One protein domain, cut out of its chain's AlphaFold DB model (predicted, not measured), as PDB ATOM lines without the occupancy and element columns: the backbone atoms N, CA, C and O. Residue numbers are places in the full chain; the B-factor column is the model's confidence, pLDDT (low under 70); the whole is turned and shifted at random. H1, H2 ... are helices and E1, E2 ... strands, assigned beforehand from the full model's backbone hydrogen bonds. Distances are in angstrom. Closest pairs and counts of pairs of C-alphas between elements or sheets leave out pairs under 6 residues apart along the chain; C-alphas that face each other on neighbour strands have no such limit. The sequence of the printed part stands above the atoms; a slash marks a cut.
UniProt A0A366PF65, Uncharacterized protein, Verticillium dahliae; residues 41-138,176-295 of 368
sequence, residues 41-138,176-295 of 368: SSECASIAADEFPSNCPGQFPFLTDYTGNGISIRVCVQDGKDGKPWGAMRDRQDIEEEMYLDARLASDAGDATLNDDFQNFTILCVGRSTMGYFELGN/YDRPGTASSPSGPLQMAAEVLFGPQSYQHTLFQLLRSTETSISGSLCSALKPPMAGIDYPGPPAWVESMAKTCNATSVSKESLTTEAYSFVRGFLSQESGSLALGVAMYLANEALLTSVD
ATOM      1  N   SER A  41     318.324 294.988 412.884       91.44
ATOM      2  CA  SER A  41     317.783 296.336 412.764       91.44
ATOM      3  C   SER A  41     318.667 297.136 411.821       91.44
ATOM      4  O   SER A  41     319.844 296.811 411.647       91.44
ATOM      5  N   SER A  42     318.109 298.174 411.210       92.62
ATOM      6  CA  SER A  42     318.880 299.071 410.359       92.62
ATOM      7  C   SER A  42     318.456 300.512 410.554       92.62
ATOM      8  O   SER A  42     317.274 300.786 410.753       92.62
ATOM      9  N   GLU A  43     319.421 301.415 410.447       93.50
ATOM     10  CA  GLU A  43     319.241 302.857 410.574       93.50
ATOM     11  C   GLU A  43     319.958 303.545 409.415       93.50
ATOM     12  O   GLU A  43     321.168 303.409 409.265       93.50
ATOM     13  N   CYS A  44     319.220 304.282 408.593       93.88
ATOM     14  CA  CYS A  44     319.760 305.047 407.472       93.88
ATOM     15  C   CYS A  44     319.818 306.536 407.797       93.88
ATOM     16  O   CYS A  44     318.882 307.067 408.376       93.88
ATOM     17  N   ALA A  45     320.860 307.237 407.367       94.56
ATOM     18  CA  ALA A  45     320.978 308.685 407.486       94.56
ATOM     19  C   ALA A  45     321.562 309.284 406.204       94.56
ATOM     20  O   ALA A  45     322.379 308.657 405.528       94.56
ATOM     21  N   SER A  46     321.147 310.505 405.865       92.88
ATOM     22  CA  SER A  46     321.756 311.255 404.766       92.88
ATOM     23  C   SER A  46     323.146 311.739 405.165       92.88
ATOM     24  O   SER A  46     323.324 312.294 406.249       92.88
ATOM     25  N   ILE A  47     324.107 311.552 404.268       94.44
ATOM     26  CA  ILE A  47     325.509 311.949 404.435       94.44
ATOM     27  C   ILE A  47     325.938 312.838 403.269       94.44
ATOM     28  O   ILE A  47     325.252 312.907 402.242       94.44
ATOM     29  N   ALA A  48     327.063 313.538 403.406       93.25
ATOM     30  CA  ALA A  48     327.604 314.298 402.290       93.25
ATOM     31  C   ALA A  48     328.145 313.357 401.192       93.25
ATOM     32  O   ALA A  48     328.618 312.253 401.455       93.25
ATOM     33  N   ALA A  49     328.078 313.785 399.929       90.75
ATOM     34  CA  ALA A  49     328.465 312.939 398.794       90.75
ATOM     35  C   ALA A  49     329.965 312.581 398.767       90.75
ATOM     36  O   ALA A  49     330.358 311.596 398.144       90.75
ATOM     37  N   ASP A  50     330.807 313.387 399.415       92.69
ATOM     38  CA  ASP A  50     332.241 313.149 399.591       92.69
ATOM     39  C   ASP A  50     332.562 312.168 400.730       92.69
ATOM     40  O   ASP A  50     333.689 311.677 400.794       92.69
ATOM     41  N   GLU A  51     331.582 311.829 401.573       93.81
ATOM     42  CA  GLU A  51     331.697 310.758 402.571       93.81
ATOM     43  C   GLU A  51     331.529 309.361 401.953       93.81
ATOM     44  O   GLU A  51     331.925 308.368 402.563       93.81
ATOM     45  N   PHE A  52     330.997 309.254 400.725       94.44
ATOM     46  CA  PHE A  52     330.964 307.974 400.015       94.44
ATOM     47  C   PHE A  52     332.399 307.479 399.767       94.44
ATOM     48  O   PHE A  52     333.208 308.194 399.161       94.44
ATOM     49  N   PRO A  53     332.742 306.245 400.168       92.00
ATOM     50  CA  PRO A  53     334.116 305.777 400.128       92.00
ATOM     51  C   PRO A  53     334.625 305.648 398.685       92.00
ATOM     52  O   PRO A  53     333.966 305.085 397.810       92.00
ATOM     53  N   SER A  54     335.843 306.137 398.425       88.88
ATOM     54  CA  SER A  54     336.443 306.088 397.082       88.88
ATOM     55  C   SER A  54     336.698 304.659 396.590       88.88
ATOM     56  O   SER A  54     336.612 304.397 395.395       88.88
ATOM     57  N   ASN A  55     337.009 303.749 397.515       89.31
ATOM     58  CA  ASN A  55     337.057 302.301 397.313       89.31
ATOM     59  C   ASN A  55     336.202 301.670 398.402       89.31
ATOM     60  O   ASN A  55     336.323 302.105 399.543       89.31
ATOM     61  N   CYS A  56     335.414 300.644 398.080       90.31
ATOM     62  CA  CYS A  56     334.621 299.955 399.092       90.31
ATOM     63  C   CYS A  56     335.553 299.189 400.053       90.31
ATOM     64  O   CYS A  56     336.260 298.289 399.585       90.31
ATOM     65  N   PRO A  57     335.649 299.581 401.338       87.31
ATOM     66  CA  PRO A  57     336.566 298.962 402.289       87.31
ATOM     67  C   PRO A  57     336.247 297.486 402.506       87.31
ATOM     68  O   PRO A  57     335.084 297.133 402.684       87.31
ATOM     69  N   GLY A  58     337.283 296.648 402.525       80.44
ATOM     70  CA  GLY A  58     337.138 295.257 402.927       80.44
ATOM     71  C   GLY A  58     338.000 294.246 402.185       80.44
ATOM     72  O   GLY A  58     338.671 294.584 401.208       80.44
ATOM     73  N   GLN A  59     337.972 292.992 402.635       80.94
ATOM     74  CA  GLN A  59     338.567 291.857 401.924       80.94
ATOM     75  C   GLN A  59     337.634 291.315 400.824       80.94
ATOM     76  O   GLN A  59     338.093 291.022 399.720       80.94
ATOM     77  N   PHE A  60     336.338 291.218 401.116       82.06
ATOM     78  CA  PHE A  60     335.252 290.778 400.240       82.06
ATOM     79  C   PHE A  60     334.026 291.711 400.333       82.06
ATOM     80  O   PHE A  60     332.920 291.247 400.622       82.06
ATOM     81  N   PRO A  61     334.192 293.024 400.090       89.44
ATOM     82  CA  PRO A  61     333.079 293.962 400.127       89.44
ATOM     83  C   PRO A  61     332.093 293.700 398.987       89.44
ATOM     84  O   PRO A  61     332.478 293.261 397.896       89.44
ATOM     85  N   PHE A  62     330.829 294.063 399.198       91.06
ATOM     86  CA  PHE A  62     329.852 294.111 398.114       91.06
ATOM     87  C   PHE A  62     329.872 295.495 397.464       91.06
ATOM     88  O   PHE A  62     329.632 296.509 398.115       91.06
ATOM     89  N   LEU A  63     330.145 295.538 396.160       93.12
ATOM     90  CA  LEU A  63     330.159 296.763 395.367       93.12
ATOM     91  C   LEU A  63     329.346 296.558 394.094       93.12
ATOM     92  O   LEU A  63     329.589 295.615 393.338       93.12
ATOM     93  N   THR A  64     328.429 297.481 393.822       92.75
ATOM     94  CA  THR A  64     327.708 297.525 392.550       92.75
ATOM     95  C   THR A  64     327.552 298.955 392.040       92.75
ATOM     96  O   THR A  64     327.493 299.907 392.821       92.75
ATOM     97  N   ASP A  65     327.509 299.096 390.717       91.81
ATOM     98  CA  ASP A  65     327.315 300.359 390.007       91.81
ATOM     99  C   ASP A  65     326.433 300.112 388.779       91.81
ATOM    100  O   ASP A  65     326.767 299.302 387.905       91.81
ATOM    101  N   TYR A  66     325.302 300.811 388.718       86.81
ATOM    102  CA  TYR A  66     324.410 300.812 387.568       86.81
ATOM    103  C   TYR A  66     324.158 302.228 387.097       86.81
ATOM    104  O   TYR A  66     323.895 303.123 387.890       86.81
ATOM    105  N   THR A  67     324.160 302.415 385.782       86.31
ATOM    106  CA  THR A  67     323.762 303.673 385.157       86.31
ATOM    107  C   THR A  67     322.925 303.384 383.915       86.31
ATOM    108  O   THR A  67     323.337 302.617 383.043       86.31
ATOM    109  N   GLY A  68     321.746 303.997 383.819       80.56
ATOM    110  CA  GLY A  68     320.845 303.844 382.678       80.56
ATOM    111  C   GLY A  68     319.581 304.689 382.814       80.56
ATOM    112  O   GLY A  68     319.094 304.902 383.917       80.56
ATOM    113  N   ASN A  69     319.058 305.176 381.683       78.50
ATOM    114  CA  ASN A  69     317.824 305.976 381.601       78.50
ATOM    115  C   ASN A  69     317.752 307.127 382.621       78.50
ATOM    116  O   ASN A  69     316.718 307.350 383.240       78.50
ATOM    117  N   GLY A  70     318.874 307.827 382.816       81.12
ATOM    118  CA  GLY A  70     318.969 308.963 383.733       81.12
ATOM    119  C   GLY A  70     318.976 308.595 385.223       81.12
ATOM    120  O   GLY A  70     318.949 309.486 386.060       81.12
ATOM    121  N   ILE A  71     319.077 307.312 385.575       85.75
ATOM    122  CA  ILE A  71     319.285 306.853 386.951       85.75
ATOM    123  C   ILE A  71     320.695 306.265 387.056       85.75
ATOM    124  O   ILE A  71     321.111 305.466 386.214       85.75
ATOM    125  N   SER A  72     321.435 306.662 388.086       89.69
ATOM    126  CA  SER A  72     322.731 306.092 388.441       89.69
ATOM    127  C   SER A  72     322.732 305.731 389.921       89.69
ATOM    128  O   SER A  72     322.316 306.538 390.748       89.69
ATOM    129  N   ILE A  73     323.154 304.512 390.245       91.69
ATOM    130  CA  ILE A  73     323.171 303.975 391.603       91.69
ATOM    131  C   ILE A  73     324.539 303.355 391.844       91.69
ATOM    132  O   ILE A  73     324.970 302.503 391.070       91.69
ATOM    133  N   ARG A  74     325.178 303.720 392.952       94.44
ATOM    134  CA  ARG A  74     326.316 302.997 393.518       94.44
ATOM    135  C   ARG A  74     325.981 302.521 394.912       94.44
ATOM    136  O   ARG A  74     325.520 303.300 395.740       94.44
ATOM    137  N   VAL A  75     326.261 301.251 395.167       95.50
ATOM    138  CA  VAL A  75     326.130 300.647 396.491       95.50
ATOM    139  C   VAL A  75     327.465 300.064 396.897       95.50
ATOM    140  O   VAL A  75     328.087 299.349 396.114       95.50
ATOM    141  N   CYS A  76     327.882 300.360 398.119       95.56
ATOM    142  CA  CYS A  76     329.048 299.771 398.755       95.56
ATOM    143  C   CYS A  76     328.643 299.250 400.132       95.56
ATOM    144  O   CYS A  76     328.161 300.025 400.950       95.56
ATOM    145  N   VAL A  77     328.848 297.964 400.394       94.50
ATOM    146  CA  VAL A  77     328.752 297.391 401.739       94.50
ATOM    147  C   VAL A  77     330.137 296.951 402.161       94.50
ATOM    148  O   VAL A  77     330.790 296.176 401.455       94.50
ATOM    149  N   GLN A  78     330.576 297.480 403.296       89.25
ATOM    150  CA  GLN A  78     331.849 297.100 403.888       89.25
ATOM    151  C   GLN A  78     331.754 295.678 404.430       89.25
ATOM    152  O   GLN A  78     330.732 295.309 405.008       89.25
ATOM    153  N   ASP A  79     332.811 294.888 404.263       76.44
ATOM    154  CA  ASP A  79     332.849 293.569 404.887       76.44
ATOM    155  C   ASP A  79     333.314 293.645 406.350       76.44
ATOM    156  O   ASP A  79     333.957 294.597 406.801       76.44
ATOM    157  N   GLY A  80     332.963 292.612 407.117       65.94
ATOM    158  CA  GLY A  80     333.465 292.445 408.476       65.94
ATOM    159  C   GLY A  80     334.968 292.141 408.505       65.94
ATOM    160  O   GLY A  80     335.583 291.767 407.506       65.94
ATOM    161  N   LYS A  81     335.571 292.235 409.694       59.66
ATOM    162  CA  LYS A  81     336.983 291.891 409.912       59.66
ATOM    163  C   LYS A  81     337.284 290.471 409.399       59.66
ATOM    164  O   LYS A  81     336.632 289.514 409.806       59.66
ATOM    165  N   ASP A  82     338.277 290.345 408.518       63.97
ATOM    166  CA  ASP A  82     338.681 289.090 407.855       63.97
ATOM    167  C   ASP A  82     337.604 288.462 406.937       63.97
ATOM    168  O   ASP A  82     337.607 287.249 406.698       63.97
ATOM    169  N   GLY A  83     336.659 289.270 406.433       65.19
ATOM    170  CA  GLY A  83     335.632 288.835 405.483       65.19
ATOM    171  C   GLY A  83     334.561 287.921 406.074       65.19
ATOM    172  O   GLY A  83     333.821 287.274 405.335       65.19
ATOM    173  N   LYS A  84     334.499 287.815 407.406       69.69
ATOM    174  CA  LYS A  84     333.535 286.982 408.125       69.69
ATOM    175  C   LYS A  84     332.817 287.830 409.168       69.69
ATOM    176  O   LYS A  84     333.450 288.225 410.144       69.69
ATOM    177  N   PRO A  85     331.508 288.079 409.011       76.94
ATOM    178  CA  PRO A  85     330.758 288.829 410.011       76.94
ATOM    179  C   PRO A  85     330.616 288.014 411.298       76.94
ATOM    180  O   PRO A  85     330.839 288.521 412.392       76.94
ATOM    181  N   TRP A  86     330.311 286.721 411.164       78.81
ATOM    182  CA  TRP A  86     330.092 285.818 412.290       78.81
ATOM    183  C   TRP A  86     331.333 284.979 412.605       78.81
ATOM    184  O   TRP A  86     331.922 284.345 411.720       78.81
ATOM    185  N   GLY A  87     331.701 284.937 413.885       73.38
ATOM    186  CA  GLY A  87     332.750 284.078 414.418       73.38
ATOM    187  C   GLY A  87     332.267 282.646 414.668       73.38
ATOM    188  O   GLY A  87     331.088 282.403 414.906       73.38
ATOM    189  N   ALA A  88     333.203 281.692 414.680       70.38
ATOM    190  CA  ALA A  88     332.942 280.269 414.920       70.38
ATOM    191  C   ALA A  88     332.695 279.932 416.407       70.38
ATOM    192  O   ALA A  88     333.398 279.103 416.987       70.38
ATOM    193  N   MET A  89     331.715 280.583 417.036       70.38
ATOM    194  CA  MET A  89     331.372 280.419 418.456       70.38
ATOM    195  C   MET A  89     329.858 280.369 418.693       70.38
ATOM    196  O   MET A  89     329.078 280.841 417.871       70.38
ATOM    197  N   ARG A  90     329.447 279.758 419.811       74.00
ATOM    198  CA  ARG A  90     328.028 279.599 420.193       74.00
ATOM    199  C   ARG A  90     327.512 280.703 421.115       74.00
ATOM    200  O   ARG A  90     326.303 280.819 421.297       74.00
ATOM    201  N   ASP A  91     328.418 281.474 421.706       82.38
ATOM    202  CA  ASP A  91     328.065 282.633 422.519       82.38
ATOM    203  C   ASP A  91     327.342 283.675 421.671       82.38
ATOM    204  O   ASP A  91     327.464 283.685 420.442       82.38
ATOM    205  N   ARG A  92     326.598 284.559 422.340       88.25
ATOM    206  CA  ARG A  92     325.961 285.685 421.668       88.25
ATOM    207  C   ARG A  92     327.013 286.482 420.901       88.25
ATOM    208  O   ARG A  92     328.056 286.844 421.442       88.25
ATOM    209  N   GLN A  93     326.695 286.782 419.651       87.31
ATOM    210  CA  GLN A  93     327.514 287.604 418.779       87.31
ATOM    211  C   GLN A  93     326.693 288.797 418.327       87.31
ATOM    212  O   GLN A  93     325.548 288.640 417.904       87.31
ATOM    213  N   ASP A  94     327.294 289.972 418.396       89.44
ATOM    214  CA  ASP A  94     326.732 291.211 417.888       89.44
ATOM    215  C   ASP A  94     327.671 291.721 416.789       89.44
ATOM    216  O   ASP A  94     328.890 291.761 416.978       89.44
ATOM    217  N   ILE A  95     327.105 292.069 415.638       88.94
ATOM    218  CA  ILE A  95     327.833 292.599 414.486       88.94
ATOM    219  C   ILE A  95     327.196 293.905 414.032       88.94
ATOM    220  O   ILE A  95     325.986 294.112 414.164       88.94
ATOM    221  N   GLU A  96     328.030 294.764 413.462       91.12
ATOM    222  CA  GLU A  96     327.615 295.995 412.811       91.12
ATOM    223  C   GLU A  96     328.164 295.995 411.385       91.12
ATOM    224  O   GLU A  96     329.327 295.652 411.157       91.12
ATOM    225  N   GLU A  97     327.302 296.326 410.432       92.69
ATOM    226  CA  GLU A  97     327.609 296.408 409.009       92.69
ATOM    227  C   GLU A  97     327.238 297.800 408.496       92.69
ATOM    228  O   GLU A  97     326.220 298.367 408.897       92.69
ATOM    229  N   GLU A  98     328.029 298.336 407.569       94.25
ATOM    230  CA  GLU A  98     327.784 299.644 406.962       94.25
ATOM    231  C   GLU A  98     327.525 299.513 405.460       94.25
ATOM    232  O   GLU A  98     328.342 298.963 404.717       94.25
ATOM    233  N   MET A  99     326.409 300.083 405.006       95.06
ATOM    234  CA  MET A  99     326.022 300.184 403.604       95.06
ATOM    235  C   MET A  99     325.929 301.649 403.176       95.06
ATOM    236  O   MET A  99     325.164 302.427 403.732       95.06
ATOM    237  N   TYR A 100     326.637 301.996 402.113       96.19
ATOM    238  CA  TYR A 100     326.598 303.294 401.456       96.19
ATOM    239  C   TYR A 100     325.787 303.165 400.169       96.19
ATOM    240  O   TYR A 100     326.037 302.263 399.365       96.19
ATOM    241  N   LEU A 101     324.849 304.081 399.950       95.12
ATOM    242  CA  LEU A 101     324.060 304.187 398.723       95.12
ATOM    243  C   LEU A 101     324.186 305.612 398.182       95.12
ATOM    244  O   LEU A 101     323.753 306.559 398.828       95.12
ATOM    245  N   ASP A 102     324.766 305.750 396.991       94.56
ATOM    246  CA  ASP A 102     324.820 306.994 396.220       94.56
ATOM    247  C   ASP A 102     323.876 306.878 395.026       94.56
ATOM    248  O   ASP A 102     324.029 305.987 394.187       94.56
ATOM    249  N   ALA A 103     322.902 307.776 394.947       91.94
ATOM    250  CA  ALA A 103     321.901 307.798 393.896       91.94
ATOM    251  C   ALA A 103     321.915 309.147 393.179       91.94
ATOM    252  O   ALA A 103     321.818 310.210 393.798       91.94
ATOM    253  N   ARG A 104     321.992 309.100 391.848       89.56
ATOM    254  CA  ARG A 104     321.874 310.273 390.983       89.56
ATOM    255  C   ARG A 104     320.717 310.099 390.027       89.56
ATOM    256  O   ARG A 104     320.631 309.098 389.317       89.56
ATOM    257  N   LEU A 105     319.845 311.093 390.019       83.50
ATOM    258  CA  LEU A 105     318.578 311.061 389.309       83.50
ATOM    259  C   LEU A 105     318.527 312.269 388.375       83.50
ATOM    260  O   LEU A 105     318.550 313.415 388.821       83.50
ATOM    261  N   ALA A 106     318.521 312.015 387.070       77.12
ATOM    262  CA  ALA A 106     318.418 313.050 386.056       77.12
ATOM    263  C   ALA A 106     316.988 313.599 386.002       77.12
ATOM    264  O   ALA A 106     316.016 312.871 386.195       77.12
ATOM    265  N   SER A 107     316.865 314.889 385.703       64.81
ATOM    266  CA  SER A 107     315.579 315.594 385.656       64.81
ATOM    267  C   SER A 107     314.640 315.116 384.542       64.81
ATOM    268  O   SER A 107     313.456 315.426 384.560       64.81
ATOM    269  N   ASP A 108     315.169 314.404 383.547       60.03
ATOM    270  CA  ASP A 108     314.441 313.822 382.417       60.03
ATOM    271  C   ASP A 108     314.214 312.301 382.564       60.03
ATOM    272  O   ASP A 108     313.686 311.657 381.654       60.03
ATOM    273  N   ALA A 109     314.604 311.716 383.703       56.38
ATOM    274  CA  ALA A 109     314.427 310.301 384.004       56.38
ATOM    275  C   ALA A 109     313.018 310.020 384.556       56.38
ATOM    276  O   ALA A 109     312.794 310.070 385.764       56.38
ATOM    277  N   GLY A 110     312.070 309.687 383.679       55.62
ATOM    278  CA  GLY A 110     310.704 309.297 384.059       55.62
ATOM    279  C   GLY A 110     309.643 310.348 383.730       55.62
ATOM    280  O   GLY A 110     309.917 311.332 383.047       55.62
ATOM    281  N   ASP A 111     308.406 310.096 384.168       53.69
ATOM    282  CA  ASP A 111     307.256 310.964 383.887       53.69
ATOM    283  C   ASP A 111     307.493 312.392 384.424       53.69
ATOM    284  O   ASP A 111     307.848 312.592 385.589       53.69
ATOM    285  N   ALA A 112     307.246 313.394 383.574       48.53
ATOM    286  CA  ALA A 112     307.376 314.826 383.859       48.53
ATOM    287  C   ALA A 112     306.484 315.314 385.023       48.53
ATOM    288  O   ALA A 112     306.590 316.463 385.453       48.53
ATOM    289  N   THR A 113     305.600 314.459 385.545       50.41
ATOM    290  CA  THR A 113     304.798 314.704 386.752       50.41
ATOM    291  C   THR A 113     305.568 314.519 388.067       50.41
ATOM    292  O   THR A 113     305.076 314.949 389.108       50.41
ATOM    293  N   LEU A 114     306.784 313.954 388.045       54.62
ATOM    294  CA  LEU A 114     307.666 313.833 389.221       54.62
ATOM    295  C   LEU A 114     308.421 315.135 389.572       54.62
ATOM    296  O   LEU A 114     309.269 315.132 390.467       54.62
ATOM    297  N   ASN A 115     308.100 316.241 388.893       48.84
ATOM    298  CA  ASN A 115     308.638 317.580 389.137       48.84
ATOM    299  C   ASN A 115     308.367 318.057 390.576       48.84
ATOM    300  O   ASN A 115     307.228 318.364 390.916       48.84
ATOM    301  N   ASP A 116     309.421 318.098 391.404       48.03
ATOM    302  CA  ASP A 116     309.919 319.360 391.997       48.03
ATOM    303  C   ASP A 116     311.115 319.184 392.963       48.03
ATOM    304  O   ASP A 116     311.763 320.171 393.286       48.03
ATOM    305  N   ASP A 117     311.510 317.962 393.347       53.06
ATOM    306  CA  ASP A 117     312.663 317.736 394.246       53.06
ATOM    307  C   ASP A 117     313.587 316.611 393.747       53.06
ATOM    308  O   ASP A 117     313.711 315.539 394.349       53.06
ATOM    309  N   PHE A 118     314.248 316.847 392.609       59.84
ATOM    310  CA  PHE A 118     315.351 316.007 392.134       59.84
ATOM    311  C   PHE A 118     316.566 316.205 393.040       59.84
ATOM    312  O   PHE A 118     317.347 317.139 392.853       59.84
ATOM    313  N   GLN A 119     316.732 315.334 394.028       69.69
ATOM    314  CA  GLN A 119     317.913 315.361 394.878       69.69
ATOM    315  C   GLN A 119     318.744 314.120 394.602       69.69
ATOM    316  O   GLN A 119     318.339 313.001 394.908       69.69
ATOM    317  N   ASN A 120     319.919 314.333 394.008       87.56
ATOM    318  CA  ASN A 120     321.003 313.378 394.175       87.56
ATOM    319  C   ASN A 120     321.232 313.243 395.674       87.56
ATOM    320  O   ASN A 120     321.322 314.255 396.374       87.56
ATOM    321  N   PHE A 121     321.306 312.018 396.156       90.62
ATOM    322  CA  PHE A 121     321.440 311.776 397.574       90.62
ATOM    323  C   PHE A 121     322.453 310.677 397.816       90.62
ATOM    324  O   PHE A 121     322.611 309.747 397.023       90.62
ATOM    325  N   THR A 122     323.108 310.795 398.956       94.38
ATOM    326  CA  THR A 122     323.999 309.779 399.476       94.38
ATOM    327  C   THR A 122     323.519 309.458 400.883       94.38
ATOM    328  O   THR A 122     323.277 310.366 401.683       94.38
ATOM    329  N   ILE A 123     323.319 308.177 401.173       94.94
ATOM    330  CA  ILE A 123     322.955 307.711 402.510       94.94
ATOM    331  C   ILE A 123     323.950 306.674 403.016       94.94
ATOM    332  O   ILE A 123     324.513 305.902 402.236       94.94
ATOM    333  N   LEU A 124     324.108 306.655 404.335       95.56
ATOM    334  CA  LEU A 124     324.750 305.596 405.096       95.56
ATOM    335  C   LEU A 124     323.670 304.865 405.886       95.56
ATOM    336  O   LEU A 124     322.942 305.486 406.656       95.56
ATOM    337  N   CYS A 125     323.576 303.558 405.695       95.50
ATOM    338  CA  CYS A 125     322.731 302.672 406.469       95.50
ATOM    339  C   CYS A 125     323.598 301.755 407.328       95.50
ATOM    340  O   CYS A 125     324.450 301.036 406.809       95.50
ATOM    341  N   VAL A 126     323.362 301.778 408.635       94.62
ATOM    342  CA  VAL A 126     324.046 300.940 409.619       94.62
ATOM    343  C   VAL A 126     323.111 299.805 410.010       94.62
ATOM    344  O   VAL A 126     322.022 300.042 410.535       94.62
ATOM    345  N   GLY A 127     323.519 298.574 409.722       92.56
ATOM    346  CA  GLY A 127     322.806 297.356 410.085       92.56
ATOM    347  C   GLY A 127     323.402 296.757 411.351       92.56
ATOM    348  O   GLY A 127     324.584 296.429 411.378       92.56
ATOM    349  N   ARG A 128     322.588 296.579 412.391       92.69
ATOM    350  CA  ARG A 128     322.996 295.922 413.640       92.69
ATOM    351  C   ARG A 128     322.307 294.583 413.746       92.69
ATOM    352  O   ARG A 128     321.074 294.529 413.754       92.69
ATOM    353  N   SER A 129     323.103 293.524 413.834       90.38
ATOM    354  CA  SER A 129     322.587 292.163 413.919       90.38
ATOM    355  C   SER A 129     323.140 291.433 415.134       90.38
ATOM    356  O   SER A 129     324.333 291.481 415.416       90.38
ATOM    357  N   THR A 130     322.268 290.707 415.825       90.50
ATOM    358  CA  THR A 130     322.622 289.850 416.954       90.50
ATOM    359  C   THR A 130     322.249 288.415 416.627       90.50
ATOM    360  O   THR A 130     321.111 288.139 416.257       90.50
ATOM    361  N   MET A 131     323.174 287.488 416.835       86.31
ATOM    362  CA  MET A 131     322.938 286.053 416.742       86.31
ATOM    363  C   MET A 131     323.221 285.406 418.093       86.31
ATOM    364  O   MET A 131     324.237 285.683 418.727       86.31
ATOM    365  N   GLY A 132     322.339 284.519 418.535       85.12
ATOM    366  CA  GLY A 132     322.558 283.760 419.759       85.12
ATOM    367  C   GLY A 132     321.452 282.754 420.024       85.12
ATOM    368  O   GLY A 132     320.469 282.669 419.289       85.12
ATOM    369  N   TYR A 133     321.612 281.989 421.096       84.56
ATOM    370  CA  TYR A 133     320.623 281.003 421.515       84.56
ATOM    371  C   TYR A 133     319.673 281.580 422.561       84.56
ATOM    372  O   TYR A 133     320.075 282.399 423.381       84.56
ATOM    373  N   PHE A 134     318.426 281.123 422.561       87.38
ATOM    374  CA  PHE A 134     317.435 281.411 423.602       87.38
ATOM    375  C   PHE A 134     316.707 280.125 424.000       87.38
ATOM    376  O   PHE A 134     316.663 279.171 423.221       87.38
ATOM    377  N   GLU A 135     316.157 280.087 425.213       87.75
ATOM    378  CA  GLU A 135     315.317 278.990 425.695       87.75
ATOM    379  C   GLU A 135     313.909 279.119 425.099       87.75
ATOM    380  O   GLU A 135     313.267 280.168 425.195       87.75
ATOM    381  N   LEU A 136     313.427 278.044 424.478       86.50
ATOM    382  CA  LEU A 136     312.070 277.966 423.946       86.50
ATOM    383  C   LEU A 136     311.035 277.972 425.071       86.50
ATOM    384  O   LEU A 136     311.311 277.552 426.197       86.50
ATOM    385  N   GLY A 137     309.810 278.384 424.737       86.50
ATOM    386  CA  GLY A 137     308.677 278.281 425.651       86.50
ATOM    387  C   GLY A 137     308.484 276.839 426.134       86.50
ATOM    388  O   GLY A 137     308.468 275.890 425.349       86.50
ATOM    389  N   ASN A 138     308.364 276.660 427.440       86.19
ATOM    390  CA  ASN A 138     308.194 275.391 428.126       86.19
ATOM    391  C   ASN A 138     307.511 275.606 429.492       86.19
ATOM    392  O   ASN A 138     307.277 276.731 429.934       86.19
ATOM    393  N   TYR A 176     329.806 271.243 413.779       44.69
ATOM    394  CA  TYR A 176     328.502 271.297 413.119       44.69
ATOM    395  C   TYR A 176     327.509 272.291 413.743       44.69
ATOM    396  O   TYR A 176     326.659 272.790 413.022       44.69
ATOM    397  N   ASP A 177     327.649 272.642 415.026       47.03
ATOM    398  CA  ASP A 177     326.753 273.603 415.710       47.03
ATOM    399  C   ASP A 177     327.406 274.988 415.889       47.03
ATOM    400  O   ASP A 177     327.029 275.761 416.773       47.03
ATOM    401  N   ARG A 178     328.482 275.283 415.152       51.69
ATOM    402  CA  ARG A 178     329.141 276.592 415.192       51.69
ATOM    403  C   ARG A 178     328.754 277.366 413.937       51.69
ATOM    404  O   ARG A 178     329.169 276.970 412.847       51.69
ATOM    405  N   PRO A 179     328.027 278.486 414.062       48.97
ATOM    406  CA  PRO A 179     327.902 279.427 412.959       48.97
ATOM    407  C   PRO A 179     329.307 279.798 412.456       48.97
ATOM    408  O   PRO A 179     330.134 280.228 413.246       48.97
ATOM    409  N   GLY A 180     329.628 279.588 411.176       50.41
ATOM    410  CA  GLY A 180     330.867 280.102 410.571       50.41
ATOM    411  C   GLY A 180     332.027 279.126 410.309       50.41
ATOM    412  O   GLY A 180     333.176 279.564 410.166       50.41
ATOM    413  N   THR A 181     331.794 277.815 410.179       46.38
ATOM    414  CA  THR A 181     332.842 276.908 409.670       46.38
ATOM    415  C   THR A 181     332.910 276.910 408.136       46.38
ATOM    416  O   THR A 181     331.958 276.555 407.456       46.38
ATOM    417  N   ALA A 182     334.075 277.308 407.608       37.62
ATOM    418  CA  ALA A 182     334.542 277.305 406.206       37.62
ATOM    419  C   ALA A 182     333.775 278.125 405.140       37.62
ATOM    420  O   ALA A 182     334.427 278.591 404.207       37.62
ATOM    421  N   SER A 183     332.480 278.398 405.293       51.03
ATOM    422  CA  SER A 183     331.682 279.229 404.372       51.03
ATOM    423  C   SER A 183     330.783 280.208 405.133       51.03
ATOM    424  O   SER A 183     329.570 280.204 404.935       51.03
ATOM    425  N   SER A 184     331.365 281.015 406.038       57.88
ATOM    426  CA  SER A 184     330.593 282.021 406.786       57.88
ATOM    427  C   SER A 184     329.756 282.844 405.805       57.88
ATOM    428  O   SER A 184     330.338 283.434 404.890       57.88
ATOM    429  N   PRO A 185     328.427 282.869 405.968       66.44
ATOM    430  CA  PRO A 185     327.572 283.706 405.144       66.44
ATOM    431  C   PRO A 185     327.958 285.172 405.354       66.44
ATOM    432  O   PRO A 185     328.420 285.546 406.441       66.44
ATOM    433  N   SER A 186     327.754 285.993 404.325       79.19
ATOM    434  CA  SER A 186     327.777 287.449 404.459       79.19
ATOM    435  C   SER A 186     326.814 287.883 405.569       79.19
ATOM    436  O   SER A 186     325.894 287.147 405.940       79.19
ATOM    437  N   GLY A 187     327.031 289.064 406.142       85.94
ATOM    438  CA  GLY A 187     326.158 289.535 407.207       85.94
ATOM    439  C   GLY A 187     324.770 289.870 406.647       85.94
ATOM    440  O   GLY A 187     324.596 289.965 405.424       85.94
ATOM    441  N   PRO A 188     323.739 289.975 407.502       90.31
ATOM    442  CA  PRO A 188     322.371 290.196 407.047       90.31
ATOM    443  C   PRO A 188     322.211 291.452 406.184       90.31
ATOM    444  O   PRO A 188     321.438 291.420 405.225       90.31
ATOM    445  N   LEU A 189     322.949 292.534 406.470       92.94
ATOM    446  CA  LEU A 189     322.896 293.752 405.658       92.94
ATOM    447  C   LEU A 189     323.536 293.533 404.287       92.94
ATOM    448  O   LEU A 189     322.951 293.916 403.273       92.94
ATOM    449  N   GLN A 190     324.706 292.892 404.236       91.12
ATOM    450  CA  GLN A 190     325.349 292.579 402.965       91.12
ATOM    451  C   GLN A 190     324.487 291.643 402.106       91.12
ATOM    452  O   GLN A 190     324.294 291.918 400.923       91.12
ATOM    453  N   MET A 191     323.902 290.592 402.691       89.88
ATOM    454  CA  MET A 191     322.969 289.707 401.981       89.88
ATOM    455  C   MET A 191     321.750 290.473 401.447       89.88
ATOM    456  O   MET A 191     321.359 290.290 400.294       89.88
ATOM    457  N   ALA A 192     321.168 291.366 402.253       93.12
ATOM    458  CA  ALA A 192     320.066 292.219 401.817       93.12
ATOM    459  C   ALA A 192     320.472 293.107 400.626       93.12
ATOM    460  O   ALA A 192     319.743 293.188 399.636       93.12
ATOM    461  N   ALA A 193     321.651 293.731 400.679       93.56
ATOM    462  CA  ALA A 193     322.159 294.566 399.595       93.56
ATOM    463  C   ALA A 193     322.434 293.763 398.311       93.56
ATOM    464  O   ALA A 193     322.082 294.213 397.219       93.56
ATOM    465  N   GLU A 194     322.997 292.559 398.429       90.88
ATOM    466  CA  GLU A 194     323.221 291.643 397.307       90.88
ATOM    467  C   GLU A 194     321.900 291.228 396.640       90.88
ATOM    468  O   GLU A 194     321.800 291.214 395.414       90.88
ATOM    469  N   VAL A 195     320.847 290.954 397.410       90.44
ATOM    470  CA  VAL A 195     319.536 290.585 396.849       90.44
ATOM    471  C   VAL A 195     318.826 291.783 396.212       90.44
ATOM    472  O   VAL A 195     318.178 291.637 395.173       90.44
ATOM    473  N   LEU A 196     318.936 292.972 396.809       92.00
ATOM    474  CA  LEU A 196     318.262 294.179 396.324       92.00
ATOM    475  C   LEU A 196     318.961 294.808 395.113       92.00
ATOM    476  O   LEU A 196     318.289 295.278 394.194       92.00
ATOM    477  N   PHE A 197     320.296 294.803 395.108       92.56
ATOM    478  CA  PHE A 197     321.125 295.543 394.154       92.56
ATOM    479  C   PHE A 197     322.174 294.680 393.451       92.56
ATOM    480  O   PHE A 197     322.905 295.185 392.608       92.56
ATOM    481  N   GLY A 198     322.317 293.400 393.776       90.88
ATOM    482  CA  GLY A 198     323.320 292.545 393.147       90.88
ATOM    483  C   GLY A 198     322.952 292.124 391.724       90.88
ATOM    484  O   GLY A 198     321.848 292.390 391.232       90.88
ATOM    485  N   PRO A 199     323.864 291.434 391.025       88.25
ATOM    486  CA  PRO A 199     323.565 290.820 389.739       88.25
ATOM    487  C   PRO A 199     322.335 289.912 389.834       88.25
ATOM    488  O   PRO A 199     322.174 289.182 390.803       88.25
ATOM    489  N   GLN A 200     321.482 289.939 388.809       85.69
ATOM    490  CA  GLN A 200     320.214 289.185 388.748       85.69
ATOM    491  C   GLN A 200     319.153 289.585 389.789       85.69
ATOM    492  O   GLN A 200     318.063 289.017 389.782       85.69
ATOM    493  N   SER A 201     319.414 290.599 390.621       88.25
ATOM    494  CA  SER A 201     318.367 291.237 391.421       88.25
ATOM    495  C   SER A 201     317.268 291.817 390.529       88.25
ATOM    496  O   SER A 201     317.445 292.045 389.321       88.25
ATOM    497  N   TYR A 202     316.127 292.113 391.148       86.38
ATOM    498  CA  TYR A 202     315.031 292.816 390.491       86.38
ATOM    499  C   TYR A 202     315.518 294.131 389.855       86.38
ATOM    500  O   TYR A 202     315.271 294.361 388.672       86.38
ATOM    501  N   GLN A 203     316.292 294.945 390.590       85.31
ATOM    502  CA  GLN A 203     316.808 296.217 390.074       85.31
ATOM    503  C   GLN A 203     317.777 296.012 388.921       85.31
ATOM    504  O   GLN A 203     317.628 296.630 387.869       85.31
ATOM    505  N   HIS A 204     318.737 295.098 389.066       87.25
ATOM    506  CA  HIS A 204     319.677 294.804 387.993       87.25
ATOM    507  C   HIS A 204     318.959 294.386 386.704       87.25
ATOM    508  O   HIS A 204     319.277 294.876 385.618       87.25
ATOM    509  N   THR A 205     317.959 293.512 386.826       87.81
ATOM    510  CA  THR A 205     317.154 293.039 385.695       87.81
ATOM    511  C   THR A 205     316.341 294.178 385.080       87.81
ATOM    512  O   THR A 205     316.312 294.319 383.856       87.81
ATOM    513  N   LEU A 206     315.753 295.048 385.905       86.38
ATOM    514  CA  LEU A 206     315.039 296.237 385.452       86.38
ATOM    515  C   LEU A 206     315.957 297.160 384.637       86.38
ATOM    516  O   LEU A 206     315.623 297.514 383.509       86.38
ATOM    517  N   PHE A 207     317.163 297.462 385.126       86.19
ATOM    518  CA  PHE A 207     318.147 298.266 384.390       86.19
ATOM    519  C   PHE A 207     318.600 297.623 383.074       86.19
ATOM    520  O   PHE A 207     318.787 298.318 382.071       86.19
ATOM    521  N   GLN A 208     318.741 296.295 383.033       87.25
ATOM    522  CA  GLN A 208     319.037 295.588 381.785       87.25
ATOM    523  C   GLN A 208     317.909 295.746 380.756       87.25
ATOM    524  O   GLN A 208     318.193 296.012 379.583       87.25
ATOM    525  N   LEU A 209     316.647 295.643 381.187       86.06
ATOM    526  CA  LEU A 209     315.477 295.870 380.333       86.06
ATOM    527  C   LEU A 209     315.408 297.324 379.856       86.06
ATOM    528  O   LEU A 209     315.169 297.575 378.674       86.06
ATOM    529  N   LEU A 210     315.702 298.283 380.735       83.31
ATOM    530  CA  LEU A 210     315.766 299.704 380.395       83.31
ATOM    531  C   LEU A 210     316.870 300.023 379.375       83.31
ATOM    532  O   LEU A 210     316.728 300.963 378.597       83.31
ATOM    533  N   ARG A 211     317.932 299.222 379.287       84.25
ATOM    534  CA  ARG A 211     318.963 299.372 378.248       84.25
ATOM    535  C   ARG A 211     318.557 298.776 376.893       84.25
ATOM    536  O   ARG A 211     319.198 299.068 375.884       84.25
ATOM    537  N   SER A 212     317.517 297.944 376.846       84.25
ATOM    538  CA  SER A 212     317.050 297.338 375.596       84.25
ATOM    539  C   SER A 212     316.472 298.379 374.624       84.25
ATOM    540  O   SER A 212     316.047 299.471 375.022       84.25
ATOM    541  N   THR A 213     316.459 298.041 373.332       83.25
ATOM    542  CA  THR A 213     315.873 298.874 372.267       83.25
ATOM    543  C   THR A 213     314.349 298.795 372.211       83.25
ATOM    544  O   THR A 213     313.731 299.589 371.507       83.25
ATOM    545  N   GLU A 214     313.745 297.848 372.930       84.88
ATOM    546  CA  GLU A 214     312.296 297.676 372.988       84.88
ATOM    547  C   GLU A 214     311.643 298.844 373.738       84.88
ATOM    548  O   GLU A 214     312.153 299.334 374.748       84.88
ATOM    549  N   THR A 215     310.493 299.306 373.248       85.19
ATOM    550  CA  THR A 215     309.733 300.409 373.864       85.19
ATOM    551  C   THR A 215     308.749 299.930 374.929       85.19
ATOM    552  O   THR A 215     308.243 300.731 375.716       85.19
ATOM    553  N   SER A 216     308.479 298.624 374.973       86.50
ATOM    554  CA  SER A 216     307.602 297.989 375.953       86.50
ATOM    555  C   SER A 216     307.988 296.530 376.171       86.50
ATOM    556  O   SER A 216     308.601 295.911 375.303       86.50
ATOM    557  N   ILE A 217     307.597 295.978 377.316       88.12
ATOM    558  CA  ILE A 217     307.699 294.549 377.615       88.12
ATOM    559  C   ILE A 217     306.307 293.935 377.744       88.12
ATOM    560  O   ILE A 217     305.324 294.638 377.997       88.12
ATOM    561  N   SER A 218     306.208 292.614 377.592       86.44
ATOM    562  CA  SER A 218     304.953 291.924 377.875       86.44
ATOM    563  C   SER A 218     304.625 291.999 379.365       86.44
ATOM    564  O   SER A 218     305.505 291.906 380.223       86.44
ATOM    565  N   GLY A 219     303.335 292.093 379.673       81.88
ATOM    566  CA  GLY A 219     302.820 292.012 381.035       81.88
ATOM    567  C   GLY A 219     303.306 290.769 381.762       81.88
ATOM    568  O   GLY A 219     303.784 290.861 382.878       81.88
ATOM    569  N   SER A 220     303.299 289.620 381.079       82.75
ATOM    570  CA  SER A 220     303.799 288.354 381.626       82.75
ATOM    571  C   SER A 220     305.267 288.400 382.056       82.75
ATOM    572  O   SER A 220     305.616 287.779 383.056       82.75
ATOM    573  N   LEU A 221     306.119 289.126 381.323       84.00
ATOM    574  CA  LEU A 221     307.524 289.303 381.688       84.00
ATOM    575  C   LEU A 221     307.647 290.238 382.894       84.00
ATOM    576  O   LEU A 221     308.392 289.934 383.818       84.00
ATOM    577  N   CYS A 222     306.869 291.323 382.916       82.19
ATOM    578  CA  CYS A 222     306.802 292.229 384.061       82.19
ATOM    579  C   CYS A 222     306.315 291.493 385.320       82.19
ATOM    580  O   CYS A 222     306.979 291.535 386.341       82.19
ATOM    581  N   SER A 223     305.216 290.731 385.254       79.31
ATOM    582  CA  SER A 223     304.686 289.992 386.411       79.31
ATOM    583  C   SER A 223     305.639 288.901 386.917       79.31
ATOM    584  O   SER A 223     305.546 288.500 388.078       79.31
ATOM    585  N   ALA A 224     306.533 288.392 386.059       81.81
ATOM    586  CA  ALA A 224     307.599 287.480 386.467       81.81
ATOM    587  C   ALA A 224     308.710 288.202 387.254       81.81
ATOM    588  O   ALA A 224     309.290 287.606 388.161       81.81
ATOM    589  N   LEU A 225     308.963 289.485 386.963       78.00
ATOM    590  CA  LEU A 225     309.737 290.379 387.823       78.00
ATOM    591  C   LEU A 225     308.880 290.807 389.024       78.00
ATOM    592  O   LEU A 225     308.262 291.867 389.037       78.00
ATOM    593  N   LYS A 226     308.845 289.984 390.071       75.44
ATOM    594  CA  LYS A 226     308.255 290.408 391.345       75.44
ATOM    595  C   LYS A 226     309.202 291.382 392.055       75.44
ATOM    596  O   LYS A 226     310.358 291.007 392.270       75.44
ATOM    597  N   PRO A 227     308.746 292.587 392.448       79.19
ATOM    598  CA  PRO A 227     309.543 293.466 393.290       79.19
ATOM    599  C   PRO A 227     309.940 292.755 394.590       79.19
ATOM    600  O   PRO A 227     309.146 291.970 395.127       79.19
ATOM    601  N   PRO A 228     311.152 293.005 395.107       83.00
ATOM    602  CA  PRO A 228     311.597 292.394 396.350       83.00
ATOM    603  C   PRO A 228     310.663 292.816 397.485       83.00
ATOM    604  O   PRO A 228     310.214 293.957 397.525       83.00
ATOM    605  N   MET A 229     310.376 291.890 398.403       86.06
ATOM    606  CA  MET A 229     309.497 292.093 399.566       86.06
ATOM    607  C   MET A 229     308.006 292.324 399.252       86.06
ATOM    608  O   MET A 229     307.204 292.469 400.171       86.06
ATOM    609  N   ALA A 230     307.592 292.326 397.981       83.25
ATOM    610  CA  ALA A 230     306.188 292.502 397.628       83.25
ATOM    611  C   ALA A 230     305.315 291.338 398.135       83.25
ATOM    612  O   ALA A 230     305.593 290.171 397.851       83.25
ATOM    613  N   GLY A 231     304.217 291.672 398.819       79.50
ATOM    614  CA  GLY A 231     303.252 290.696 399.340       79.50
ATOM    615  C   GLY A 231     303.629 290.078 400.688       79.50
ATOM    616  O   GLY A 231     303.084 289.034 401.037       79.50
ATOM    617  N   ILE A 232     304.563 290.687 401.423       82.25
ATOM    618  CA  ILE A 232     304.872 290.309 402.805       82.25
ATOM    619  C   ILE A 232     303.918 291.044 403.747       82.25
ATOM    620  O   ILE A 232     303.925 292.272 403.795       82.25
ATOM    621  N   ASP A 233     303.134 290.283 404.513       78.88
ATOM    622  CA  ASP A 233     302.190 290.835 405.493       78.88
ATOM    623  C   ASP A 233     302.892 291.289 406.784       78.88
ATOM    624  O   ASP A 233     302.505 292.288 407.393       78.88
ATOM    625  N   TYR A 234     303.923 290.556 407.222       74.38
ATOM    626  CA  TYR A 234     304.688 290.880 408.424       74.38
ATOM    627  C   TYR A 234     306.126 290.320 408.368       74.38
ATOM    628  O   TYR A 234     306.283 289.130 408.093       74.38
ATOM    629  N   PRO A 235     307.158 291.127 408.681       77.06
ATOM    630  CA  PRO A 235     307.087 292.577 408.834       77.06
ATOM    631  C   PRO A 235     306.747 293.259 407.502       77.06
ATOM    632  O   PRO A 235     307.320 292.938 406.464       77.06
ATOM    633  N   GLY A 236     305.771 294.169 407.528       81.88
ATOM    634  CA  GLY A 236     305.265 294.809 406.315       81.88
ATOM    635  C   GLY A 236     306.308 295.752 405.699       81.88
ATOM    636  O   GLY A 236     306.885 296.565 406.429       81.88
ATOM    637  N   PRO A 237     306.564 295.682 404.381       85.38
ATOM    638  CA  PRO A 237     307.483 296.595 403.714       85.38
ATOM    639  C   PRO A 237     306.891 298.013 403.623       85.38
ATOM    640  O   PRO A 237     305.683 298.209 403.789       85.38
ATOM    641  N   PRO A 238     307.705 299.030 403.293       86.69
ATOM    642  CA  PRO A 238     307.187 300.365 403.017       86.69
ATOM    643  C   PRO A 238     306.170 300.381 401.865       86.69
ATOM    644  O   PRO A 238     306.305 299.651 400.882       86.69
ATOM    645  N   ALA A 239     305.209 301.308 401.916       84.06
ATOM    646  CA  ALA A 239     304.114 301.405 400.941       84.06
ATOM    647  C   ALA A 239     304.564 301.546 399.469       84.06
ATOM    648  O   ALA A 239     303.841 301.151 398.551       84.06
ATOM    649  N   TRP A 240     305.758 302.096 399.217       83.19
ATOM    650  CA  TRP A 240     306.289 302.218 397.857       83.19
ATOM    651  C   TRP A 240     306.634 300.854 397.236       83.19
ATOM    652  O   TRP A 240     306.491 300.706 396.024       83.19
ATOM    653  N   VAL A 241     306.980 299.839 398.038       83.38
ATOM    654  CA  VAL A 241     307.232 298.464 397.566       83.38
ATOM    655  C   VAL A 241     305.955 297.846 396.993       83.38
ATOM    656  O   VAL A 241     305.962 297.261 395.910       83.38
ATOM    657  N   GLU A 242     304.821 298.025 397.672       78.00
ATOM    658  CA  GLU A 242     303.527 297.542 397.175       78.00
ATOM    659  C   GLU A 242     303.059 298.291 395.925       78.00
ATOM    660  O   GLU A 242     302.394 297.719 395.058       78.00
ATOM    661  N   SER A 243     303.395 299.580 395.820       75.75
ATOM    662  CA  SER A 243     303.086 300.374 394.630       75.75
ATOM    663  C   SER A 243     303.785 299.816 393.391       75.75
ATOM    664  O   SER A 243     303.165 299.750 392.331       75.75
ATOM    665  N   MET A 244     305.034 299.364 393.528       73.50
ATOM    666  CA  MET A 244     305.783 298.735 392.436       73.50
ATOM    667  C   MET A 244     305.088 297.464 391.937       73.50
ATOM    668  O   MET A 244     304.889 297.282 390.738       73.50
ATOM    669  N   ALA A 245     304.587 296.629 392.853       73.38
ATOM    670  CA  ALA A 245     303.924 295.371 392.497       73.38
ATOM    671  C   ALA A 245     302.675 295.556 391.611       73.38
ATOM    672  O   ALA A 245     302.267 294.629 390.909       73.38
ATOM    673  N   LYS A 246     302.068 296.751 391.608       76.25
ATOM    674  CA  LYS A 246     300.881 297.067 390.800       76.25
ATOM    675  C   LYS A 246     301.211 297.413 389.343       76.25
ATOM    676  O   LYS A 246     300.337 297.240 388.491       76.25
ATOM    677  N   THR A 247     302.435 297.855 389.039       74.56
ATOM    678  CA  THR A 247     302.852 298.306 387.693       74.56
ATOM    679  C   THR A 247     302.716 297.197 386.644       74.56
ATOM    680  O   THR A 247     302.331 297.446 385.502       74.56
ATOM    681  N   CYS A 248     302.935 295.945 387.044       75.50
ATOM    682  CA  CYS A 248     302.970 294.793 386.145       75.50
ATOM    683  C   CYS A 248     301.616 294.104 385.876       75.50
ATOM    684  O   CYS A 248     301.602 292.981 385.372       75.50
ATOM    685  N   ASN A 249     300.479 294.738 386.184       74.19
ATOM    686  CA  ASN A 249     299.144 294.167 385.924       74.19
ATOM    687  C   ASN A 249     298.626 294.376 384.484       74.19
ATOM    688  O   ASN A 249     297.583 293.830 384.120       74.19
ATOM    689  N   ALA A 250     299.313 295.173 383.661       76.62
ATOM    690  CA  ALA A 250     298.915 295.448 382.278       76.62
ATOM    691  C   ALA A 250     299.399 294.362 381.298       76.62
ATOM    692  O   ALA A 250     300.380 293.675 381.559       76.62
ATOM    693  N   THR A 251     298.747 294.220 380.137       80.12
ATOM    694  CA  THR A 251     299.146 293.263 379.078       80.12
ATOM    695  C   THR A 251     300.466 293.626 378.397       80.12
ATOM    696  O   THR A 251     301.198 292.738 377.958       80.12
ATOM    697  N   SER A 252     300.782 294.916 378.328       84.06
ATOM    698  CA  SER A 252     302.082 295.454 377.944       84.06
ATOM    699  C   SER A 252     302.431 296.617 378.865       84.06
ATOM    700  O   SER A 252     301.561 297.402 379.244       84.06
ATOM    701  N   VAL A 253     303.704 296.721 379.230       86.00
ATOM    702  CA  VAL A 253     304.214 297.761 380.128       86.00
ATOM    703  C   VAL A 253     305.227 298.590 379.359       86.00
ATOM    704  O   VAL A 253     306.159 298.040 378.768       86.00
ATOM    705  N   SER A 254     305.019 299.908 379.303       87.69
ATOM    706  CA  SER A 254     305.923 300.805 378.588       87.69
ATOM    707  C   SER A 254     307.248 300.943 379.336       87.69
ATOM    708  O   SER A 254     307.324 300.845 380.562       87.69
ATOM    709  N   LYS A 255     308.310 301.224 378.586       84.69
ATOM    710  CA  LYS A 255     309.629 301.529 379.144       84.69
ATOM    711  C   LYS A 255     309.615 302.748 380.077       84.69
ATOM    712  O   LYS A 255     310.409 302.815 381.011       84.69
ATOM    713  N   GLU A 256     308.704 303.688 379.844       82.56
ATOM    714  CA  GLU A 256     308.487 304.856 380.703       82.56
ATOM    715  C   GLU A 256     307.957 304.443 382.081       82.56
ATOM    716  O   GLU A 256     308.544 304.823 383.088       82.56
ATOM    717  N   SER A 257     306.945 303.568 382.140       83.62
ATOM    718  CA  SER A 257     306.430 303.039 383.411       83.62
ATOM    719  C   SER A 257     307.501 302.285 384.205       83.62
ATOM    720  O   SER A 257     307.617 302.484 385.409       83.62
ATOM    721  N   LEU A 258     308.331 301.486 383.525       83.31
ATOM    722  CA  LEU A 258     309.470 300.799 384.150       83.31
ATOM    723  C   LEU A 258     310.536 301.772 384.671       83.31
ATOM    724  O   LEU A 258     311.160 301.520 385.697       83.31
ATOM    725  N   THR A 259     310.754 302.887 383.969       83.25
ATOM    726  CA  THR A 259     311.693 303.929 384.410       83.25
ATOM    727  C   THR A 259     311.158 304.622 385.664       83.25
ATOM    728  O   THR A 259     311.896 304.780 386.632       83.25
ATOM    729  N   THR A 260     309.860 304.945 385.698       81.88
ATOM    730  CA  THR A 260     309.178 305.480 386.887       81.88
ATOM    731  C   THR A 260     309.238 304.511 388.071       81.88
ATOM    732  O   THR A 260     309.402 304.937 389.215       81.88
ATOM    733  N   GLU A 261     309.149 303.204 387.823       82.19
ATOM    734  CA  GLU A 261     309.274 302.172 388.854       82.19
ATOM    735  C   GLU A 261     310.699 302.084 389.423       82.19
ATOM    736  O   GLU A 261     310.872 302.126 390.642       82.19
ATOM    737  N   ALA A 262     311.721 302.056 388.557       83.88
ATOM    738  CA  ALA A 262     313.128 302.104 388.968       83.88
ATOM    739  C   ALA A 262     313.421 303.365 389.796       83.88
ATOM    740  O   ALA A 262     314.055 303.303 390.849       83.88
ATOM    741  N   TYR A 263     312.899 304.507 389.347       83.44
ATOM    742  CA  TYR A 263     313.021 305.782 390.043       83.44
ATOM    743  C   TYR A 263     312.375 305.734 391.433       83.44
ATOM    744  O   TYR A 263     312.984 306.133 392.425       83.44
ATOM    745  N   SER A 264     311.147 305.216 391.515       82.25
ATOM    746  CA  SER A 264     310.383 305.127 392.763       82.25
ATOM    747  C   SER A 264     311.059 304.220 393.786       82.25
ATOM    748  O   SER A 264     311.077 304.559 394.967       82.25
ATOM    749  N   PHE A 265     311.661 303.114 393.337       85.88
ATOM    750  CA  PHE A 265     312.448 302.233 394.196       85.88
ATOM    751  C   PHE A 265     313.621 302.975 394.839       85.88
ATOM    752  O   PHE A 265     313.757 302.976 396.059       85.88
ATOM    753  N   VAL A 266     314.451 303.641 394.028       87.00
ATOM    754  CA  VAL A 266     315.640 304.350 394.524       87.00
ATOM    755  C   VAL A 266     315.227 305.484 395.453       87.00
ATOM    756  O   VAL A 266     315.735 305.598 396.563       87.00
ATOM    757  N   ARG A 267     314.234 306.280 395.045       85.50
ATOM    758  CA  ARG A 267     313.690 307.367 395.863       85.50
ATOM    759  C   ARG A 267     313.078 306.873 397.177       85.50
ATOM    760  O   ARG A 267     313.067 307.628 398.145       85.50
ATOM    761  N   GLY A 268     312.613 305.626 397.247       85.69
ATOM    762  CA  GLY A 268     312.111 305.008 398.476       85.69
ATOM    763  C   GLY A 268     313.114 305.035 399.637       85.69
ATOM    764  O   GLY A 268     312.696 305.096 400.795       85.69
ATOM    765  N   PHE A 269     314.415 305.076 399.332       88.12
ATOM    766  CA  PHE A 269     315.506 305.167 400.308       88.12
ATOM    767  C   PHE A 269     315.863 306.602 400.723       88.12
ATOM    768  O   PHE A 269     316.610 306.781 401.680       88.12
ATOM    769  N   LEU A 270     315.328 307.628 400.048       86.38
ATOM    770  CA  LEU A 270     315.604 309.030 400.382       86.38
ATOM    771  C   LEU A 270     315.081 309.399 401.779       86.38
ATOM    772  O   LEU A 270     315.707 310.174 402.496       86.38
ATOM    773  N   SER A 271     313.926 308.850 402.168       85.75
ATOM    774  CA  SER A 271     313.412 309.000 403.530       85.75
ATOM    775  C   SER A 271     314.124 308.021 404.461       85.75
ATOM    776  O   SER A 271     314.039 306.810 404.261       85.75
ATOM    777  N   GLN A 272     314.774 308.553 405.499       86.50
ATOM    778  CA  GLN A 272     315.479 307.782 406.529       86.50
ATOM    779  C   GLN A 272     314.607 306.667 407.120       86.50
ATOM    780  O   GLN A 272     315.048 305.522 407.189       86.50
ATOM    781  N   GLU A 273     313.366 306.968 407.501       87.88
ATOM    782  CA  GLU A 273     312.444 305.990 408.094       87.88
ATOM    783  C   GLU A 273     312.095 304.871 407.103       87.88
ATOM    784  O   GLU A 273     312.171 303.688 407.424       87.88
ATOM    785  N   SER A 274     311.782 305.247 405.863       88.06
ATOM    786  CA  SER A 274     311.408 304.315 404.798       88.06
ATOM    787  C   SER A 274     312.570 303.411 404.373       88.06
ATOM    788  O   SER A 274     312.380 302.205 404.216       88.06
ATOM    789  N   GLY A 275     313.776 303.969 404.218       89.81
ATOM    790  CA  GLY A 275     314.983 303.208 403.889       89.81
ATOM    791  C   GLY A 275     315.381 302.246 405.010       89.81
ATOM    792  O   GLY A 275     315.669 301.081 404.740       89.81
ATOM    793  N   SER A 276     315.304 302.707 406.263       92.12
ATOM    794  CA  SER A 276     315.553 301.882 407.454       92.12
ATOM    795  C   SER A 276     314.545 300.738 407.570       92.12
ATOM    796  O   SER A 276     314.917 299.613 407.879       92.12
ATOM    797  N   LEU A 277     313.266 300.982 407.276       89.94
ATOM    798  CA  LEU A 277     312.261 299.921 407.277       89.94
ATOM    799  C   LEU A 277     312.493 298.919 406.134       89.94
ATOM    800  O   LEU A 277     312.444 297.713 406.364       89.94
ATOM    801  N   ALA A 278     312.777 299.393 404.916       90.50
ATOM    802  CA  ALA A 278     313.047 298.525 403.768       90.50
ATOM    803  C   ALA A 278     314.240 297.592 404.017       90.50
ATOM    804  O   ALA A 278     314.142 296.391 403.766       90.50
ATOM    805  N   LEU A 279     315.353 298.128 404.531       92.94
ATOM    806  CA  LEU A 279     316.519 297.316 404.875       92.94
ATOM    807  C   LEU A 279     316.247 296.407 406.071       92.94
ATOM    808  O   LEU A 279     316.648 295.250 406.022       92.94
ATOM    809  N   GLY A 280     315.502 296.859 407.081       92.25
ATOM    810  CA  GLY A 280     315.105 296.021 408.213       92.25
ATOM    811  C   GLY A 280     314.320 294.779 407.778       92.25
ATOM    812  O   GLY A 280     314.641 293.667 408.198       92.25
ATOM    813  N   VAL A 281     313.345 294.941 406.874       91.31
ATOM    814  CA  VAL A 281     312.583 293.820 406.291       91.31
ATOM    815  C   VAL A 281     313.479 292.933 405.421       91.31
ATOM    816  O   VAL A 281     313.419 291.707 405.520       91.31
ATOM    817  N   ALA A 282     314.350 293.518 404.596       92.56
ATOM    818  CA  ALA A 282     315.269 292.747 403.762       92.56
ATOM    819  C   ALA A 282     316.273 291.925 404.596       92.56
ATOM    820  O   ALA A 282     316.524 290.765 404.277       92.56
ATOM    821  N   MET A 283     316.798 292.487 405.688       92.69
ATOM    822  CA  MET A 283     317.678 291.793 406.637       92.69
ATOM    823  C   MET A 283     316.938 290.685 407.393       92.69
ATOM    824  O   MET A 283     317.496 289.609 407.595       92.69
ATOM    825  N   TYR A 284     315.673 290.905 407.770       90.62
ATOM    826  CA  TYR A 284     314.822 289.857 408.343       90.62
ATOM    827  C   TYR A 284     314.702 288.655 407.393       90.62
ATOM    828  O   TYR A 284     314.956 287.521 407.796       90.62
ATOM    829  N   LEU A 285     314.412 288.900 406.111       89.88
ATOM    830  CA  LEU A 285     314.338 287.839 405.101       89.88
ATOM    831  C   LEU A 285     315.695 287.184 404.840       89.88
ATOM    832  O   LEU A 285     315.753 285.983 404.595       89.88
ATOM    833  N   ALA A 286     316.789 287.946 404.904       89.12
ATOM    834  CA  ALA A 286     318.137 287.396 404.796       89.12
ATOM    835  C   ALA A 286     318.449 286.444 405.962       89.12
ATOM    836  O   ALA A 286     318.987 285.360 405.742       89.12
ATOM    837  N   ASN A 287     318.050 286.798 407.186       87.50
ATOM    838  CA  ASN A 287     318.168 285.921 408.352       87.50
ATOM    839  C   ASN A 287     317.323 284.651 408.202       87.50
ATOM    840  O   ASN A 287     317.786 283.559 408.529       87.50
ATOM    841  N   GLU A 288     316.098 284.776 407.693       83.88
ATOM    842  CA  GLU A 288     315.224 283.632 407.419       83.88
ATOM    843  C   GLU A 288     315.809 282.713 406.342       83.88
ATOM    844  O   GLU A 288     315.883 281.497 406.535       83.88
ATOM    845  N   ALA A 289     316.305 283.276 405.242       80.69
ATOM    846  CA  ALA A 289     316.994 282.532 404.192       80.69
ATOM    847  C   ALA A 289     318.243 281.819 404.732       80.69
ATOM    848  O   ALA A 289     318.492 280.657 404.406       80.69
ATOM    849  N   LEU A 290     319.002 282.480 405.609       78.31
ATOM    850  CA  LEU A 290     320.155 281.874 406.257       78.31
ATOM    851  C   LEU A 290     319.731 280.665 407.102       78.31
ATOM    852  O   LEU A 290     320.233 279.566 406.881       78.31
ATOM    853  N   LEU A 291     318.768 280.829 408.009       74.25
ATOM    854  CA  LEU A 291     318.316 279.748 408.889       74.25
ATOM    855  C   LEU A 291     317.645 278.587 408.139       74.25
ATOM    856  O   LEU A 291     317.782 277.438 408.549       74.25
ATOM    857  N   THR A 292     316.965 278.857 407.023       67.56
ATOM    858  CA  THR A 292     316.337 277.819 406.186       67.56
ATOM    859  C   THR A 292     317.340 277.086 405.296       67.56
ATOM    860  O   THR A 292     317.252 275.868 405.149       67.56
ATOM    861  N   SER A 293     318.332 277.782 404.728       60.09
ATOM    862  CA  SER A 293     319.396 277.144 403.932       60.09
ATOM    863  C   SER A 293     320.201 276.139 404.761       60.09
ATOM    864  O   SER A 293     320.526 275.043 404.297       60.09
ATOM    865  N   VAL A 294     320.422 276.480 406.026       54.06
ATOM    866  CA  VAL A 294     321.086 275.660 407.033       54.06
ATOM    867  C   VAL A 294     320.312 274.371 407.368       54.06
ATOM    868  O   VAL A 294     320.933 273.360 407.674       54.06
ATOM    869  N   ASP A 295     318.979 274.362 407.292       47.38
ATOM    870  CA  ASP A 295     318.175 273.145 407.512       47.38
ATOM    871  C   ASP A 295     318.350 272.126 406.364       47.38
ATOM    872  O   ASP A 295     318.296 270.909 406.555       47.38
TER     873      ASP A 295
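This is residues 41 to 138 and 176 to 295 of the 368 residues of an uncharacterized protein of Verticillium dahliae (UniProt A0A366PF65). A twisted wall of five strands has helices H1, H2, H5 and H6 over one face, while its other face has no named helix and is crossed by the link of residues 48 to 61. Beyond H2 and H5, at one end of the domain, lie H3, H4 and the small strand pair E6 and E7. The printed part has 218 residues, with six named helices and seven named strands that follow along the chain in the order E1 E2 E3 E4 E5 H1 H2 E6 H3 H4 E7 H5 H6. The large sheet runs E1 E5 E4 E3 E2, all antiparallel, and the class is mixed, helices and strands. The whole is compact, with a radius of gyration of the C-alphas of 18.4 A and spans of 54 by 41 by 29 A.

In the large sheet, E1 is residues 41 to 47, from C-alpha 41 at (317.783, 296.336, 412.764), E5 121 to 135, 43.6 A long, E4 93 to 105, 38.7 A, E3 71 to 77, 19.9 A, and E2 62 to 68, 20.4 A. The helices are H1, residues 188 to 197, H2, 202 to 211, H3, 219 to 224, H4, 239 to 247, H5, 255 to 267, 18.2 A, and H6, 272 to 295, 34.8 A, ending at C-alpha 295 at (318.175, 273.145, 407.512). E6 is residues 216 to 218 and E7 252 to 254.

E2 E3 E4 E5 form a meander, each strand the antiparallel neighbour of the one before. N 125 and O 99 of E5 and E4 are 2.8 A apart, N 102 and O 74 of E4 and E3 2.9 A, N 73 and O 66 of E3 and E2 2.8 A, and N 43 and O 126 of E1 and E5 2.9 A. H1, H2, H5 and H6 are on the same face of the sheet E1 E5 E4 E3 E2 and make two layers with it, helices on one face of a sheet. H6 lies over E1 and E5 at a height over the sheet of 9.4 A; its closest C-alphas to E1 are those of Ser 276 and Glu 43, 4.9 A. H6 touches H1 with residues 279 to 287 alone, about perpendicular at 74 degrees, closest at C-alphas 283 and 188, 5.0 A. H2 and H5 touch at a steep tilt of 41 degrees, opposite ways, closest at C-alphas 210 and 255, 6.5 A. H5 touches H4 at a shallow tilt of 11 degrees, opposite ways, closest at C-alphas 261 and 244, 6.1 A. H3 is near H4, with 6 pairs of C-alphas within 10 A. E6 and E7 are antiparallel, with N 217 and O 253 2.9 A apart. Every O i to N i+4 pair is within hydrogen-bond range in H1, H2, H3 and H5; H4 has 3 of 5 and H6 19 of 20.

The C-alphas farthest apart are those of Asn 138 and Thr 213, 61.1 A. Residues 139 to 175 are not printed, and C-alphas 138 and 176 are 25.6 A apart across the cut. The links E1 to E2, E3 to E4, E4 to E5 and H3 to H4 are long. Mean pLDDT of the printed part is 81.8; residues 80 to 84, 107 to 119, 176 to 185 and 292 to 295 are under 70.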